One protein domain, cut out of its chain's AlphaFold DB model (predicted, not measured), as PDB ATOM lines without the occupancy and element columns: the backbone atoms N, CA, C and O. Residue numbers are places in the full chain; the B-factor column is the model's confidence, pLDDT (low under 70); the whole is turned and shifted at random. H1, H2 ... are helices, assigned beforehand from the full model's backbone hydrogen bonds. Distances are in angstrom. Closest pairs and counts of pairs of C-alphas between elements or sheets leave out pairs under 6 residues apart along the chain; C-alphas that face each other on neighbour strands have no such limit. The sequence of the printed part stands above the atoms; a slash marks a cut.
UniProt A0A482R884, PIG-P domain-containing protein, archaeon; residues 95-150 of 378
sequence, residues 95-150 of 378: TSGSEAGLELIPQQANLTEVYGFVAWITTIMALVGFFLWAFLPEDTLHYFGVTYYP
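AT A GLANCE: This is residues 95 to 150 of the 378 residues of the protein "PIG-P domain-containing protein" of archaeon (UniProt A0A482R884). The printed part is one long helix, H2, with a small bend of chain at each end: at one end the first residues and the short helix H1 fold back beside its beginning, and at the other the short helix H3 makes a corner with it and a tail without named elements follows. Residues 113 to 131 of H2 stand free between these two ends. The 56 printed residues run H1, H2, H3 with no named strand, and the class is all helix. The whole is extended, a rod of 54 by 17 by 15 A, with a radius of gyration of the C-alphas of 19.0 A.

HOW THE PARTS SIT: H1, residues 100 to 103, and H2, residues 106 to 135, only just touch, with 3 pairs of C-alphas within 8 A, and only at the corner by their tight link. H2 takes part with residues 108 to 109 alone; the closest C-alphas are those of Leu 102 and Gln 108, 5.3 A apart. A tight link of 2 residues joins H2 to H3, residues 138 to 143. H2 and H3 are close but not clearly touching; their closest C-alphas, of Trp 133 and Leu 141, are 7.6 A apart. Their lines stand at a steep tilt of 66 degrees, opposite ways. H1 and H3 are apart. Every O i to N i+4 pair is within hydrogen-bond range in H3, and 25 of 26 are in H2; H1 is too short for such a pair.

IN THESE COORDINATES: H1 begins at C-alpha 100, (408.174, 282.085, 399.713), and is 5.4 A long from first to last C-alpha. H2 measures 44.2 A, from C-alpha 106 at (402.433, 278.927, 391.126) to C-alpha 135 at (371.225, 277.640, 422.428). H3 measures 8.6 A and ends at C-alpha 143, (362.746, 266.899, 416.948).

THE WHOLE: The two C-alphas farthest apart, of Leu 104 and Asp 139, are 54.6 A apart. The printed part has no cut, and neither link is long. The mean pLDDT of the printed part is 80.0, and residues 95 to 108 are under 70.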
ATOM      1  N   THR A  95     407.354 287.482 401.099       42.84
ATOM      2  CA  THR A  95     406.384 286.475 401.489       42.84
ATOM      3  C   THR A  95     407.031 285.674 402.626       42.84
ATOM      4  O   THR A  95     408.228 285.378 402.608       42.84
ATOM      5  N   SER A  96     406.273 285.418 403.687       46.44
ATOM      6  CA  SER A  96     406.740 284.725 404.891       46.44
ATOM      7  C   SER A  96     407.314 283.328 404.585       46.44
ATOM      8  O   SER A  96     407.165 282.794 403.489       46.44
ATOM      9  N   GLY A  97     407.953 282.665 405.556       48.00
ATOM     10  CA  GLY A  97     408.545 281.331 405.330       48.00
ATOM     11  C   GLY A  97     407.563 280.252 404.819       48.00
ATOM     12  O   GLY A  97     407.990 279.291 404.187       48.00
ATOM     13  N   SER A  98     406.251 280.432 405.027       52.41
ATOM     14  CA  SER A  98     405.171 279.576 404.490       52.41
ATOM     15  C   SER A  98     404.793 279.877 403.029       52.41
ATOM     16  O   SER A  98     403.930 279.215 402.457       52.41
ATOM     17  N   GLU A  99     405.366 280.929 402.457       51.78
ATOM     18  CA  GLU A  99     404.747 281.754 401.417       51.78
ATOM     19  C   GLU A  99     405.779 282.075 400.312       51.78
ATOM     20  O   GLU A  99     405.462 282.027 399.128       51.78
ATOM     21  N   ALA A 100     407.064 282.205 400.664       50.62
ATOM     22  CA  ALA A 100     408.174 282.085 399.713       50.62
ATOM     23  C   ALA A 100     408.252 280.663 399.105       50.62
ATOM     24  O   ALA A 100     408.502 280.492 397.912       50.62
ATOM     25  N   GLY A 101     407.926 279.629 399.895       52.19
ATOM     26  CA  GLY A 101     407.702 278.263 399.398       52.19
ATOM     27  C   GLY A 101     406.430 278.101 398.549       52.19
ATOM     28  O   GLY A 101     406.201 277.031 397.990       52.19
ATOM     29  N   LEU A 102     405.612 279.152 398.454       52.84
ATOM     30  CA  LEU A 102     404.329 279.186 397.755       52.84
ATOM     31  C   LEU A 102     404.429 279.909 396.399       52.84
ATOM     32  O   LEU A 102     403.734 279.522 395.464       52.84
ATOM     33  N   GLU A 103     405.324 280.895 396.253       51.19
ATOM     34  CA  GLU A 103     405.673 281.479 394.942       51.19
ATOM     35  C   GLU A 103     406.538 280.532 394.085       51.19
ATOM     36  O   GLU A 103     406.402 280.532 392.862       51.19
ATOM     37  N   LEU A 104     407.353 279.661 394.701       59.09
ATOM     38  CA  LEU A 104     408.160 278.648 393.993       59.09
ATOM     39  C   LEU A 104     407.336 277.605 393.214       59.09
ATOM     40  O   LEU A 104     407.875 276.930 392.337       59.09
ATOM     41  N   ILE A 105     406.040 277.461 393.510       60.72
ATOM     42  CA  ILE A 105     405.109 276.626 392.744       60.72
ATOM     43  C   ILE A 105     403.830 277.450 392.516       60.72
ATOM     44  O   ILE A 105     402.996 277.522 393.414       60.72
ATOM     45  N   PRO A 106     403.585 278.038 391.329       63.34
ATOM     46  CA  PRO A 106     402.433 278.927 391.126       63.34
ATOM     47  C   PRO A 106     401.059 278.246 391.299       63.34
ATOM     48  O   PRO A 106     400.058 278.929 391.518       63.34
ATOM     49  N   GLN A 107     400.980 276.907 391.269       63.97
ATOM     50  CA  GLN A 107     399.778 276.180 391.706       63.97
ATOM     51  C   GLN A 107     399.508 276.324 393.214       63.97
ATOM     52  O   GLN A 107     398.352 276.469 393.605       63.97
ATOM     53  N   GLN A 108     400.543 276.330 394.058       66.56
ATOM     54  CA  GLN A 108     400.417 276.414 395.515       66.56
ATOM     55  C   GLN A 108     399.784 277.737 395.963       66.56
ATOM     56  O   GLN A 108     398.946 277.725 396.862       66.56
ATOM     57  N   ALA A 109     400.122 278.859 395.316       71.00
ATOM     58  CA  ALA A 109     399.531 280.166 395.618       71.00
ATOM     59  C   ALA A 109     397.998 280.146 395.468       71.00
ATOM     60  O   ALA A 109     397.269 280.431 396.419       71.00
ATOM     61  N   ASN A 110     397.519 279.682 394.309       78.25
ATOM     62  CA  ASN A 110     396.094 279.503 394.024       78.25
ATOM     63  C   ASN A 110     395.425 278.518 395.006       78.25
ATOM     64  O   ASN A 110     394.292 278.731 395.435       78.25
ATOM     65  N   LEU A 111     396.122 277.439 395.387       83.25
ATOM     66  CA  LEU A 111     395.606 276.463 396.348       83.25
ATOM     67  C   LEU A 111     395.429 277.060 397.750       83.25
ATOM     68  O   LEU A 111     394.406 276.797 398.374       83.25
ATOM     69  N   THR A 112     396.359 277.879 398.246       87.50
ATOM     70  CA  THR A 112     396.240 278.515 399.574       87.50
ATOM     71  C   THR A 112     395.060 279.480 399.654       87.50
ATOM     72  O   THR A 112     394.343 279.464 400.654       87.50
ATOM     73  N   GLU A 113     394.796 280.263 398.604       88.75
ATOM     74  CA  GLU A 113     393.606 281.124 398.543       88.75
ATOM     75  C   GLU A 113     392.310 280.297 398.602       88.75
ATOM     76  O   GLU A 113     391.412 280.591 399.398       88.75
ATOM     77  N   VAL A 114     392.236 279.200 397.837       91.56
ATOM     78  CA  VAL A 114     391.086 278.279 397.857       91.56
ATOM     79  C   VAL A 114     390.941 277.575 399.209       91.56
ATOM     80  O   VAL A 114     389.829 277.492 399.730       91.56
ATOM     81  N   TYR A 115     392.031 277.105 399.826       91.38
ATOM     82  CA  TYR A 115     391.988 276.499 401.157       91.38
ATOM     83  C   TYR A 115     391.555 277.504 402.229       91.38
ATOM     84  O   TYR A 115     390.751 277.144 403.086       91.38
ATOM     85  N   GLY A 116     392.002 278.762 402.156       92.88
ATOM     86  CA  GLY A 116     391.547 279.837 403.040       92.88
ATOM     87  C   GLY A 116     390.048 280.117 402.900       92.88
ATOM     88  O   GLY A 116     389.336 280.192 403.901       92.88
ATOM     89  N   PHE A 117     389.540 280.184 401.667       93.81
ATOM     90  CA  PHE A 117     388.112 280.364 401.387       93.81
ATOM     91  C   PHE A 117     387.256 279.186 401.889       93.81
ATOM     92  O   PHE A 117     386.234 279.390 402.548       93.81
ATOM     93  N   VAL A 118     387.694 277.945 401.647       95.94
ATOM     94  CA  VAL A 118     387.010 276.736 402.139       95.94
ATOM     95  C   VAL A 118     387.055 276.656 403.668       95.94
ATOM     96  O   VAL A 118     386.038 276.340 404.283       95.94
ATOM     97  N   ALA A 119     388.187 276.989 404.297       93.69
ATOM     98  CA  ALA A 119     388.321 277.045 405.753       93.69
ATOM     99  C   ALA A 119     387.424 278.125 406.380       93.69
ATOM    100  O   ALA A 119     386.839 277.902 407.439       93.69
ATOM    101  N   TRP A 120     387.259 279.277 405.723       95.69
ATOM    102  CA  TRP A 120     386.362 280.344 406.172       95.69
ATOM    103  C   TRP A 120     384.891 279.897 406.162       95.69
ATOM    104  O   TRP A 120     384.205 280.027 407.179       95.69
ATOM    105  N   ILE A 121     384.422 279.283 405.068       97.19
ATOM    106  CA  ILE A 121     383.046 278.761 404.976       97.19
ATOM    107  C   ILE A 121     382.808 277.636 405.989       97.19
ATOM    108  O   ILE A 121     381.794 277.654 406.693       97.19
ATOM    109  N   THR A 122     383.725 276.668 406.112       96.88
ATOM    110  CA  THR A 122     383.556 275.563 407.073       96.88
ATOM    111  C   THR A 122     383.617 276.044 408.521       96.88
ATOM    112  O   THR A 122     382.845 275.550 409.340       96.88
ATOM    113  N   THR A 123     384.428 277.061 408.833       95.50
ATOM    114  CA  THR A 123     384.444 277.708 410.158       95.50
ATOM    115  C   THR A 123     383.107 278.382 410.470       95.50
ATOM    116  O   THR A 123     382.576 278.188 411.562       95.50
ATOM    117  N   ILE A 124     382.512 279.116 409.520       96.56
ATOM    118  CA  ILE A 124     381.183 279.724 409.707       96.56
ATOM    119  C   ILE A 124     380.110 278.645 409.899       96.56
ATOM    120  O   ILE A 124     379.301 278.750 410.820       96.56
ATOM    121  N   MET A 125     380.111 277.580 409.089       96.69
ATOM    122  CA  MET A 125     379.150 276.482 409.246       96.69
ATOM    123  C   MET A 125     379.299 275.747 410.585       96.69
ATOM    124  O   MET A 125     378.292 275.462 411.235       96.69
ATOM    125  N   ALA A 126     380.531 275.486 411.030       93.62
ATOM    126  CA  ALA A 126     380.799 274.880 412.331       93.62
ATOM    127  C   ALA A 126     380.352 275.789 413.488       93.62
ATOM    128  O   ALA A 126     379.738 275.308 414.438       93.62
ATOM    129  N   LEU A 127     380.589 277.102 413.387       92.69
ATOM    130  CA  LEU A 127     380.160 278.093 414.375       92.69
ATOM    131  C   LEU A 127     378.628 278.200 414.463       92.69
ATOM    132  O   LEU A 127     378.078 278.236 415.562       92.69
ATOM    133  N   VAL A 128     377.927 278.193 413.325       94.44
ATOM    134  CA  VAL A 128     376.455 278.164 413.283       94.44
ATOM    135  C   VAL A 128     375.922 276.867 413.896       94.44
ATOM    136  O   VAL A 128     375.048 276.926 414.757       94.44
ATOM    137  N   GLY A 129     376.477 275.705 413.532       90.94
ATOM    138  CA  GLY A 129     376.096 274.419 414.130       90.94
ATOM    139  C   GLY A 129     376.333 274.370 415.645       90.94
ATOM    140  O   GLY A 129     375.474 273.906 416.394       90.94
ATOM    141  N   PHE A 130     377.459 274.922 416.107       90.81
ATOM    142  CA  PHE A 130     377.782 275.058 417.526       90.81
ATOM    143  C   PHE A 130     376.793 275.969 418.260       90.81
ATOM    144  O   PHE A 130     376.309 275.590 419.322       90.81
ATOM    145  N   PHE A 131     376.441 277.133 417.702       90.25
ATOM    146  CA  PHE A 131     375.443 278.020 418.307       90.25
ATOM    147  C   PHE A 131     374.041 277.410 418.325       90.25
ATOM    148  O   PHE A 131     373.342 277.559 419.327       90.25
ATOM    149  N   LEU A 132     373.638 276.684 417.275       89.88
ATOM    150  CA  LEU A 132     372.378 275.940 417.279       89.88
ATOM    151  C   LEU A 132     372.361 274.938 418.443       89.88
ATOM    152  O   LEU A 132     371.467 275.006 419.280       89.88
ATOM    153  N   TRP A 133     373.378 274.082 418.563       88.19
ATOM    154  CA  TRP A 133     373.480 273.123 419.669       88.19
ATOM    155  C   TRP A 133     373.553 273.789 421.059       88.19
ATOM    156  O   TRP A 133     372.908 273.337 422.006       88.19
ATOM    157  N   ALA A 134     374.306 274.884 421.190       89.69
ATOM    158  CA  ALA A 134     374.493 275.577 422.461       89.69
ATOM    159  C   ALA A 134     373.220 276.280 422.964       89.69
ATOM    160  O   ALA A 134     373.007 276.328 424.178       89.69
ATOM    161  N   PHE A 135     372.382 276.815 422.063       88.06
ATOM    162  CA  PHE A 135     371.225 277.640 422.428       88.06
ATOM    163  C   PHE A 135     369.852 276.960 422.270       88.06
ATOM    164  O   PHE A 135     368.965 277.270 423.071       88.06
ATOM    165  N   LEU A 136     369.648 276.011 421.344       87.69
ATOM    166  CA  LEU A 136     368.338 275.351 421.163       87.69
ATOM    167  C   LEU A 136     367.915 274.528 422.396       87.69
ATOM    168  O   LEU A 136     368.752 273.813 422.956       87.69
ATOM    169  N   PRO A 137     366.636 274.591 422.821       85.31
ATOM    170  CA  PRO A 137     366.106 273.748 423.890       85.31
ATOM    171  C   PRO A 137     365.994 272.279 423.454       85.31
ATOM    172  O   PRO A 137     365.822 271.975 422.269       85.31
ATOM    173  N   GLU A 138     366.057 271.374 424.429       82.38
ATOM    174  CA  GLU A 138     366.208 269.927 424.216       82.38
ATOM    175  C   GLU A 138     365.074 269.331 423.363       82.38
ATOM    176  O   GLU A 138     365.347 268.546 422.458       82.38
ATOM    177  N   ASP A 139     363.830 269.800 423.536       84.25
ATOM    178  CA  ASP A 139     362.667 269.389 422.731       84.25
ATOM    179  C   ASP A 139     362.886 269.593 421.222       84.25
ATOM    180  O   ASP A 139     362.559 268.731 420.404       84.25
ATOM    181  N   THR A 140     363.482 270.729 420.839       85.44
ATOM    182  CA  THR A 140     363.776 271.025 419.428       85.44
ATOM    183  C   THR A 140     364.935 270.182 418.907       85.44
ATOM    184  O   THR A 140     364.901 269.740 417.761       85.44
ATOM    185  N   LEU A 141     365.926 269.886 419.750       85.12
ATOM    186  CA  LEU A 141     367.059 269.039 419.382       85.12
ATOM    187  C   LEU A 141     366.632 267.572 419.184       85.12
ATOM    188  O   LEU A 141     367.089 266.906 418.253       85.12
ATOM    189  N   HIS A 142     365.688 267.097 420.003       85.50
ATOM    190  CA  HIS A 142     365.047 265.791 419.852       85.50
ATOM    191  C   HIS A 142     364.150 265.725 418.604       85.50
ATOM    192  O   HIS A 142     364.147 264.697 417.930       85.50
ATOM    193  N   TYR A 143     363.465 266.815 418.229       86.75
ATOM    194  CA  TYR A 143     362.746 266.899 416.948       86.75
ATOM    195  C   TYR A 143     363.688 266.788 415.733       86.75
ATOM    196  O   TYR A 143     363.350 266.130 414.752       86.75
ATOM    197  N   PHE A 144     364.905 267.341 415.817       85.25
ATOM    198  CA  PHE A 144     365.966 267.122 414.821       85.25
ATOM    199  C   PHE A 144     366.629 265.727 414.897       85.25
ATOM    200  O   PHE A 144     367.567 265.454 414.151       85.25
ATOM    201  N   GLY A 145     366.160 264.831 415.774       86.19
ATOM    202  CA  GLY A 145     366.652 263.455 415.906       86.19
ATOM    203  C   GLY A 145     367.975 263.301 416.666       86.19
ATOM    204  O   GLY A 145     368.513 262.196 416.730       86.19
ATOM    205  N   VAL A 146     368.510 264.372 417.265       82.19
ATOM    206  CA  VAL A 146     369.799 264.349 417.977       82.19
ATOM    207  C   VAL A 146     369.571 263.973 419.444       82.19
ATOM    208  O   VAL A 146     369.497 264.821 420.329       82.19
ATOM    209  N   THR A 147     369.442 262.671 419.699       81.25
ATOM    210  CA  THR A 147     369.146 262.102 421.031       81.25
ATOM    211  C   THR A 147     370.377 261.833 421.900       81.25
ATOM    212  O   THR A 147     370.231 261.495 423.072       81.25
ATOM    213  N   TYR A 148     371.593 261.975 421.360       80.06
ATOM    214  CA  TYR A 148     372.840 261.775 422.100       80.06
ATOM    215  C   TYR A 148     373.824 262.919 421.844       80.06
ATOM    216  O   TYR A 148     374.348 263.076 420.742       80.06
ATOM    217  N   TYR A 149     374.081 263.711 422.881       81.75
ATOM    218  CA  TYR A 149     375.040 264.815 422.888       81.75
ATOM    219  C   TYR A 149     375.722 264.907 424.265       81.75
ATOM    220  O   TYR A 149     375.140 264.487 425.269       81.75
ATOM    221  N   PRO A 150     376.964 265.420 424.354       83.44
ATOM    222  CA  PRO A 150     377.625 265.627 425.641       83.44
ATOM    223  C   PRO A 150     376.876 266.674 426.479       83.44
ATOM    224  O   PRO A 150     376.239 267.571 425.933       83.44
TER     225      PRO A 150